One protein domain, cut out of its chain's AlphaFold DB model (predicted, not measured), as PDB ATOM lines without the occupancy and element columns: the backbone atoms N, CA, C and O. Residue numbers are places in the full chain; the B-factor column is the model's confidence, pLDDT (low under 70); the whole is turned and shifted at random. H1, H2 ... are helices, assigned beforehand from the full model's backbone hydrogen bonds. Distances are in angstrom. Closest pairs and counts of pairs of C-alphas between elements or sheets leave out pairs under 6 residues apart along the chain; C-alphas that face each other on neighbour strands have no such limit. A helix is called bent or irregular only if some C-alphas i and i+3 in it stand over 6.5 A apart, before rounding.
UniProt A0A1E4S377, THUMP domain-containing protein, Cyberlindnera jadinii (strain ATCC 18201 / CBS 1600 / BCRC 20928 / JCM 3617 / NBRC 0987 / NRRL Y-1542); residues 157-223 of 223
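AT A GLANCE: This is residues 157 to 223 of the 223 residues of the protein "THUMP domain-containing protein" of Cyberlindnera jadinii (strain ATCC 18201 / CBS 1600 / BCRC 20928 / JCM 3617 / NBRC 0987 / NRRL Y-1542) (UniProt A0A1E4S377). Two helices, H1 and H2, run the same way and pack on each other at a slant, joined by a long loop that travels out past the end of H1 and then back along the length of the pair to the beginning of H2. After H2 the tail folds back and briefly pairs with this loop. The printed part has 67 residues with two named helices, H1 then H2, and no named strand; the class is all helix, though the helices hold 28 of the 67 residues. The whole is only just compact, close to loose, with a radius of gyration of the C-alphas of 12.8 A, and only just flat, spanning 40 by 27 by 15 A.

HOW THE PARTS SIT: H1, residues 159 to 174, touches H2, residues 199 to 210; their closest C-alphas, those of Lys 167 and Cys 209, are 5.9 A apart. Their lines stand at a steep tilt of 42 degrees, and they run the same way. H1 has a kink of 33 degrees near residue 168, and it is irregular, but only just: C-alphas 169 and 172 are 6.8 A apart. In H2 every O i to N i+4 pair is within hydrogen-bond range; in H1 10 of 12 are. Residues 184 to 185 pair with residues 217 to 218, parallel.

IN THESE COORDINATES: H1 begins at C-alpha 159, (146.775, 156.650, 61.687), and measures 20.4 A from first to last C-alpha. H2 measures 17.0 A and ends at C-alpha 210, (147.619, 171.849, 58.349).

THE WHOLE: The two C-alphas farthest apart, those of Glu 178 and Asn 193, are 40.8 A apart. The link from H1 to H2 is long, with 24 residues. The printed part has no cut. Its mean pLDDT is 88.5, and residues 222 to 223 are under 70.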
ATOM      1  N   ALA A 157     146.199 151.521  56.028       88.81
ATOM      2  CA  ALA A 157     145.103 151.923  56.905       88.81
ATOM      3  C   ALA A 157     145.527 152.049  58.386       88.81
ATOM      4  O   ALA A 157     144.939 151.415  59.257       88.81
ATOM      5  N   SER A 158     146.552 152.850  58.677       93.62
ATOM      6  CA  SER A 158     146.973 153.191  60.041       93.62
ATOM      7  C   SER A 158     147.052 154.707  60.215       93.62
ATOM      8  O   SER A 158     147.389 155.432  59.279       93.62
ATOM      9  N   MET A 159     146.755 155.204  61.420       93.75
ATOM     10  CA  MET A 159     146.775 156.650  61.687       93.75
ATOM     11  C   MET A 159     148.157 157.275  61.483       93.75
ATOM     12  O   MET A 159     148.246 158.408  61.016       93.75
ATOM     13  N   GLU A 160     149.230 156.543  61.784       95.19
ATOM     14  CA  GLU A 160     150.605 157.007  61.567       95.19
ATOM     15  C   GLU A 160     150.916 157.210  60.081       95.19
ATOM     16  O   GLU A 160     151.501 158.222  59.700       95.19
ATOM     17  N   GLU A 161     150.506 156.271  59.224       94.75
ATOM     18  CA  GLU A 161     150.742 156.368  57.783       94.75
ATOM     19  C   GLU A 161     149.863 157.447  57.140       94.75
ATOM     20  O   GLU A 161     150.333 158.177  56.268       94.75
ATOM     21  N   VAL A 162     148.627 157.622  57.625       94.44
ATOM     22  CA  VAL A 162     147.763 158.748  57.238       94.44
ATOM     23  C   VAL A 162     148.410 160.082  57.612       94.44
ATOM     24  O   VAL A 162     148.420 160.996  56.793       94.44
ATOM     25  N   GLU A 163     148.987 160.203  58.811       95.38
ATOM     26  CA  GLU A 163     149.670 161.424  59.254       95.38
ATOM     27  C   GLU A 163     150.907 161.733  58.397       95.38
ATOM     28  O   GLU A 163     151.070 162.861  57.924       95.38
ATOM     29  N   LYS A 164     151.762 160.732  58.147       95.56
ATOM     30  CA  LYS A 164     152.940 160.882  57.275       95.56
ATOM     31  C   LYS A 164     152.536 161.322  55.872       95.56
ATOM     32  O   LYS A 164     153.146 162.232  55.308       95.56
ATOM     33  N   LEU A 165     151.496 160.696  55.319       95.31
ATOM     34  CA  LEU A 165     151.005 161.042  53.996       95.31
ATOM     35  C   LEU A 165     150.409 162.454  53.965       95.31
ATOM     36  O   LEU A 165     150.713 163.215  53.049       95.31
ATOM     37  N   ALA A 166     149.612 162.819  54.971       95.00
ATOM     38  CA  ALA A 166     149.019 164.145  55.080       95.00
ATOM     39  C   ALA A 166     150.099 165.232  55.120       95.00
ATOM     40  O   ALA A 166     150.027 166.168  54.334       95.00
ATOM     41  N   LYS A 167     151.144 165.081  55.943       94.50
ATOM     42  CA  LYS A 167     152.265 166.040  55.986       94.50
ATOM     43  C   LYS A 167     152.945 166.186  54.625       94.50
ATOM     44  O   LYS A 167     153.170 167.303  54.174       94.50
ATOM     45  N   LYS A 168     153.208 165.070  53.935       93.69
ATOM     46  CA  LYS A 168     153.826 165.083  52.601       93.69
ATOM     47  C   LYS A 168     152.971 165.827  51.568       93.69
ATOM     48  O   LYS A 168     153.510 166.595  50.780       93.69
ATOM     49  N   VAL A 169     151.663 165.569  51.545       93.06
ATOM     50  CA  VAL A 169     150.750 166.141  50.542       93.06
ATOM     51  C   VAL A 169     150.386 167.588  50.866       93.06
ATOM     52  O   VAL A 169     150.243 168.385  49.951       93.06
ATOM     53  N   LEU A 170     150.242 167.946  52.143       93.19
ATOM     54  CA  LEU A 170     149.816 169.284  52.557       93.19
ATOM     55  C   LEU A 170     150.957 170.305  52.557       93.19
ATOM     56  O   LEU A 170     150.689 171.479  52.304       93.19
ATOM     57  N   ALA A 171     152.205 169.884  52.796       92.06
ATOM     58  CA  ALA A 171     153.340 170.801  52.915       92.06
ATOM     59  C   ALA A 171     153.486 171.783  51.728       92.06
ATOM     60  O   ALA A 171     153.592 172.982  51.983       92.06
ATOM     61  N   PRO A 172     153.384 171.365  50.446       90.62
ATOM     62  CA  PRO A 172     153.472 172.293  49.310       90.62
ATOM     63  C   PRO A 172     152.349 173.343  49.240       90.62
ATOM     64  O   PRO A 172     152.485 174.345  48.534       90.62
ATOM     65  N   HIS A 173     151.226 173.114  49.928       90.12
ATOM     66  CA  HIS A 173     150.030 173.958  49.855       90.12
ATOM     67  C   HIS A 173     149.837 174.854  51.084       90.12
ATOM     68  O   HIS A 173     149.335 175.968  50.942       90.12
ATOM     69  N   PHE A 174     150.213 174.367  52.268       91.00
ATOM     70  CA  PHE A 174     149.951 175.035  53.548       91.00
ATOM     71  C   PHE A 174     151.217 175.465  54.295       91.00
ATOM     72  O   PHE A 174     151.120 176.281  55.203       91.00
ATOM     73  N   HIS A 175     152.395 174.937  53.944       89.75
ATOM     74  CA  HIS A 175     153.647 175.177  54.679       89.75
ATOM     75  C   HIS A 175     154.748 175.734  53.776       89.75
ATOM     76  O   HIS A 175     155.904 175.315  53.851       89.75
ATOM     77  N   LYS A 176     154.401 176.662  52.878       87.69
ATOM     78  CA  LYS A 176     155.408 177.353  52.067       87.69
ATOM     79  C   LYS A 176     156.300 178.194  52.979       87.69
ATOM     80  O   LYS A 176     155.805 178.965  53.796       87.69
ATOM     81  N   SER A 177     157.615 178.060  52.813       81.00
ATOM     82  CA  SER A 177     158.613 178.735  53.655       81.00
ATOM     83  C   SER A 177     158.542 180.259  53.573       81.00
ATOM     84  O   SER A 177     158.858 180.940  54.544       81.00
ATOM     85  N   GLU A 178     158.109 180.800  52.434       83.19
ATOM     86  CA  GLU A 178     157.956 182.233  52.205       83.19
ATOM     87  C   GLU A 178     156.629 182.517  51.496       83.19
ATOM     88  O   GLU A 178     156.200 181.760  50.623       83.19
ATOM     89  N   GLY A 179     155.968 183.616  51.876       79.88
ATOM     90  CA  GLY A 179     154.751 184.085  51.205       79.88
ATOM     91  C   GLY A 179     153.522 183.184  51.376       79.88
ATOM     92  O   GLY A 179     152.654 183.178  50.506       79.88
ATOM     93  N   GLN A 180     153.430 182.403  52.460       84.69
ATOM     94  CA  GLN A 180     152.248 181.579  52.718       84.69
ATOM     95  C   GLN A 180     151.031 182.458  53.033       84.69
ATOM     96  O   GLN A 180     150.955 183.110  54.075       84.69
ATOM     97  N   GLU A 181     150.054 182.438  52.130       87.00
ATOM     98  CA  GLU A 181     148.792 183.148  52.299       87.00
ATOM     99  C   GLU A 181     147.793 182.340  53.148       87.00
ATOM    100  O   GLU A 181     147.773 181.099  53.091       87.00
ATOM    101  N   PRO A 182     146.917 183.021  53.913       88.81
ATOM    102  CA  PRO A 182     145.882 182.367  54.696       88.81
ATOM    103  C   PRO A 182     144.811 181.757  53.787       88.81
ATOM    104  O   PRO A 182     143.946 182.438  53.236       88.81
ATOM    105  N   HIS A 183     144.830 180.434  53.662       89.25
ATOM    106  CA  HIS A 183     143.779 179.682  52.976       89.25
ATOM    107  C   HIS A 183     142.610 179.292  53.882       89.25
ATOM    108  O   HIS A 183     142.769 178.965  55.061       89.25
ATOM    109  N   THR A 184     141.422 179.265  53.282       91.25
ATOM    110  CA  THR A 184     140.243 178.629  53.867       91.25
ATOM    111  C   THR A 184     140.095 177.230  53.280       91.25
ATOM    112  O   THR A 184     140.174 177.076  52.063       91.25
ATOM    113  N   PHE A 185     139.891 176.213  54.116       91.94
ATOM    114  CA  PHE A 185     139.851 174.818  53.674       91.94
ATOM    115  C   PHE A 185     138.756 174.006  54.369       91.94
ATOM    116  O   PHE A 185     138.238 174.378  55.422       91.94
ATOM    117  N   ALA A 186     138.428 172.858  53.783       92.50
ATOM    118  CA  ALA A 186     137.552 171.857  54.371       92.50
ATOM    119  C   ALA A 186     138.116 170.461  54.097       92.50
ATOM    120  O   ALA A 186     138.675 170.205  53.030       92.50
ATOM    121  N   ILE A 187     137.954 169.543  55.050       92.06
ATOM    122  CA  ILE A 187     138.407 168.158  54.904       92.06
ATOM    123  C   ILE A 187     137.183 167.280  54.680       92.06
ATOM    124  O   ILE A 187     136.273 167.231  55.507       92.06
ATOM    125  N   LYS A 188     137.166 166.558  53.558       91.50
ATOM    126  CA  LYS A 188     136.080 165.643  53.203       91.50
ATOM    127  C   LYS A 188     136.562 164.204  53.252       91.50
ATOM    128  O   LYS A 188     137.289 163.755  52.372       91.50
ATOM    129  N   VAL A 189     136.093 163.458  54.248       91.12
ATOM    130  CA  VAL A 189     136.388 162.026  54.374       91.12
ATOM    131  C   VAL A 189     135.266 161.208  53.741       91.12
ATOM    132  O   VAL A 189     134.105 161.276  54.150       91.12
ATOM    133  N   SER A 190     135.619 160.399  52.744       88.94
ATOM    134  CA  SER A 190     134.739 159.400  52.137       88.94
ATOM    135  C   SER A 190     135.263 158.010  52.474       88.94
ATOM    136  O   SER A 190     136.428 157.722  52.233       88.94
ATOM    137  N   ALA A 191     134.392 157.137  52.975       85.75
ATOM    138  CA  ALA A 191     134.722 155.748  53.278       85.75
ATOM    139  C   ALA A 191     133.919 154.823  52.358       85.75
ATOM    140  O   ALA A 191     132.717 155.022  52.173       85.75
ATOM    141  N   ARG A 192     134.582 153.822  51.774       79.25
ATOM    142  CA  ARG A 192     133.961 152.753  50.982       79.25
ATOM    143  C   ARG A 192     134.515 151.430  51.462       79.25
ATOM    144  O   ARG A 192     135.726 151.260  51.424       79.25
ATOM    145  N   ASN A 193     133.634 150.534  51.904       77.94
ATOM    146  CA  ASN A 193     134.021 149.228  52.442       77.94
ATOM    147  C   ASN A 193     135.203 149.325  53.436       77.94
ATOM    148  O   ASN A 193     136.165 148.570  53.355       77.94
ATOM    149  N   PHE A 194     135.160 150.336  54.310       82.69
ATOM    150  CA  PHE A 194     136.262 150.713  55.187       82.69
ATOM    151  C   PHE A 194     135.736 150.984  56.594       82.69
ATOM    152  O   PHE A 194     134.869 151.841  56.776       82.69
ATOM    153  N   ASN A 195     136.265 150.246  57.566       84.81
ATOM    154  CA  ASN A 195     135.888 150.297  58.979       84.81
ATOM    155  C   ASN A 195     137.107 150.286  59.922       84.81
ATOM    156  O   ASN A 195     136.937 150.121  61.122       84.81
ATOM    157  N   THR A 196     138.325 150.433  59.391       90.12
ATOM    158  CA  THR A 196     139.565 150.331  60.178       90.12
ATOM    159  C   THR A 196     139.846 151.583  61.005       90.12
ATOM    160  O   THR A 196     140.383 151.474  62.100       90.12
ATOM    161  N   LEU A 197     139.503 152.764  60.484       91.50
ATOM    162  CA  LEU A 197     139.728 154.052  61.141       91.50
ATOM    163  C   LEU A 197     138.426 154.850  61.177       91.50
ATOM    164  O   LEU A 197     137.669 154.861  60.198       91.50
ATOM    165  N   GLU A 198     138.181 155.549  62.280       92.44
ATOM    166  CA  GLU A 198     136.991 156.376  62.414       92.44
ATOM    167  C   GLU A 198     137.149 157.718  61.689       92.44
ATOM    168  O   GLU A 198     138.218 158.331  61.645       92.44
ATOM    169  N   LYS A 199     136.053 158.206  61.097       91.50
ATOM    170  CA  LYS A 199     136.056 159.483  60.363       91.50
ATOM    171  C   LYS A 199     136.477 160.684  61.228       91.50
ATOM    172  O   LYS A 199     137.234 161.500  60.700       91.50
ATOM    173  N   PRO A 200     136.011 160.837  62.487       92.69
ATOM    174  CA  PRO A 200     136.418 161.952  63.343       92.69
ATOM    175  C   PRO A 200     137.929 161.978  63.585       92.69
ATOM    176  O   PRO A 200     138.541 163.036  63.467       92.69
ATOM    177  N   ASP A 201     138.535 160.810  63.805       93.94
ATOM    178  CA  ASP A 201     139.971 160.688  64.060       93.94
ATOM    179  C   ASP A 201     140.794 161.108  62.843       93.94
ATOM    180  O   ASP A 201     141.740 161.890  62.962       93.94
ATOM    181  N   ILE A 202     140.401 160.650  61.645       94.00
ATOM    182  CA  ILE A 202     141.037 161.059  60.385       94.00
ATOM    183  C   ILE A 202     140.924 162.577  60.209       94.00
ATOM    184  O   ILE A 202     141.917 163.234  59.897       94.00
ATOM    185  N   LEU A 203     139.731 163.144  60.419       93.50
ATOM    186  CA  LEU A 203     139.493 164.583  60.286       93.50
ATOM    187  C   LEU A 203     140.392 165.386  61.227       93.50
ATOM    188  O   LEU A 203     141.081 166.298  60.773       93.50
ATOM    189  N   GLN A 204     140.411 165.034  62.513       92.75
ATOM    190  CA  GLN A 204     141.206 165.728  63.520       92.75
ATOM    191  C   GLN A 204     142.701 165.623  63.212       92.75
ATOM    192  O   GLN A 204     143.422 166.620  63.274       92.75
ATOM    193  N   LYS A 205     143.168 164.432  62.828       94.50
ATOM    194  CA  LYS A 205     144.578 164.209  62.519       94.50
ATOM    195  C   LYS A 205     145.024 164.990  61.285       94.50
ATOM    196  O   LYS A 205     146.035 165.687  61.348       94.50
ATOM    197  N   VAL A 206     144.265 164.937  60.192       94.56
ATOM    198  CA  VAL A 206     144.588 165.690  58.971       94.56
ATOM    199  C   VAL A 206     144.504 167.199  59.225       94.56
ATOM    200  O   VAL A 206     145.394 167.927  58.796       94.56
ATOM    201  N   ALA A 207     143.511 167.673  59.987       92.75
ATOM    202  CA  ALA A 207     143.409 169.085  60.366       92.75
ATOM    203  C   ALA A 207     144.627 169.552  61.173       92.75
ATOM    204  O   ALA A 207     145.170 170.617  60.896       92.75
ATOM    205  N   SER A 208     145.101 168.732  62.118       92.56
ATOM    206  CA  SER A 208     146.299 169.053  62.903       92.56
ATOM    207  C   SER A 208     147.562 169.163  62.042       92.56
ATOM    208  O   SER A 208     148.457 169.934  62.369       92.56
ATOM    209  N   CYS A 209     147.614 168.448  60.912       93.25
ATOM    210  CA  CYS A 209     148.735 168.522  59.977       93.25
ATOM    211  C   CYS A 209     148.753 169.823  59.173       93.25
ATOM    212  O   CYS A 209     149.818 170.198  58.711       93.25
ATOM    213  N   VAL A 210     147.625 170.522  58.996       91.31
ATOM    214  CA  VAL A 210     147.619 171.849  58.349       91.31
ATOM    215  C   VAL A 210     148.307 172.888  59.239       91.31
ATOM    216  O   VAL A 210     148.964 173.793  58.736       91.31
ATOM    217  N   GLY A 211     148.227 172.718  60.560       83.06
ATOM    218  CA  GLY A 211     148.814 173.640  61.524       83.06
ATOM    219  C   GLY A 211     148.057 174.968  61.627       83.06
ATOM    220  O   GLY A 211     147.041 175.199  60.968       83.06
ATOM    221  N   HIS A 212     148.555 175.844  62.497       78.75
ATOM    222  CA  HIS A 212     147.958 177.157  62.771       78.75
ATOM    223  C   HIS A 212     148.827 178.325  62.281       78.75
ATOM    224  O   HIS A 212     148.435 179.482  62.415       78.75
ATOM    225  N   GLU A 213     149.993 178.031  61.704       71.38
ATOM    226  CA  GLU A 213     151.117 178.971  61.603       71.38
ATOM    227  C   GLU A 213     150.982 180.036  60.504       71.38
ATOM    228  O   GLU A 213     151.781 180.963  60.447       71.38
ATOM    229  N   HIS A 214     149.919 180.003  59.698       79.50
ATOM    230  CA  HIS A 214     149.704 180.974  58.616       79.50
ATOM    231  C   HIS A 214     148.257 181.479  58.525       79.50
ATOM    232  O   HIS A 214     147.785 181.886  57.467       79.50
ATOM    233  N   GLY A 215     147.510 181.429  59.636       83.25
ATOM    234  CA  GLY A 215     146.136 181.948  59.691       83.25
ATOM    235  C   GLY A 215     145.112 181.137  58.884       83.25
ATOM    236  O   GLY A 215     144.048 181.656  58.545       83.25
ATOM    237  N   HIS A 216     145.413 179.871  58.571       89.38
ATOM    238  CA  HIS A 216     144.489 178.973  57.882       89.38
ATOM    239  C   HIS A 216     143.205 178.754  58.681       89.38
ATOM    240  O   HIS A 216     143.234 178.552  59.897       89.38
ATOM    241  N   LYS A 217     142.063 178.749  57.987       88.88
ATOM    242  CA  LYS A 217     140.749 178.614  58.619       88.88
ATOM    243  C   LYS A 217     139.940 177.481  58.010       88.88
ATOM    244  O   LYS A 217     139.867 177.331  56.795       88.88
ATOM    245  N   VAL A 218     139.267 176.721  58.867       89.19
ATOM    246  CA  VAL A 218     138.295 175.719  58.427       89.19
ATOM    247  C   VAL A 218     136.961 176.402  58.111       89.19
ATOM    248  O   VAL A 218     136.404 177.088  58.971       89.19
ATOM    249  N   ASP A 219     136.427 176.195  56.907       88.31
ATOM    250  CA  ASP A 219     135.069 176.609  56.523       88.31
ATOM    251  C   ASP A 219     134.310 175.432  55.908       88.31
ATOM    252  O   ASP A 219     134.579 175.001  54.793       88.31
ATOM    253  N   LEU A 220     133.325 174.921  56.643       86.38
ATOM    254  CA  LEU A 220     132.512 173.779  56.221       86.38
ATOM    255  C   LEU A 220     131.309 174.181  55.352       86.38
ATOM    256  O   LEU A 220     130.582 173.305  54.891       86.38
ATOM    257  N   LYS A 221     131.057 175.483  55.152       78.94
ATOM    258  CA  LYS A 221     129.903 175.972  54.378       78.94
ATOM    259  C   LYS A 221     130.188 176.053  52.878       78.94
ATOM    260  O   LYS A 221     129.245 176.042  52.093       78.94
ATOM    261  N   LYS A 222     131.462 176.136  52.487       65.38
ATOM    262  CA  LYS A 222     131.925 176.184  51.091       65.38
ATOM    263  C   LYS A 222     132.593 174.857  50.708       65.38
ATOM    264  O   LYS A 222     133.815 174.789  50.608       65.38
ATOM    265  N   LEU A 223     131.783 173.810  50.547       55.38
ATOM    266  CA  LEU A 223     132.210 172.454  50.165       55.38
ATOM    267  C   LEU A 223     131.732 172.059  48.768       55.38
ATOM    268  O   LEU A 223     130.619 172.484  48.391       55.38
TER     269      LEU A 223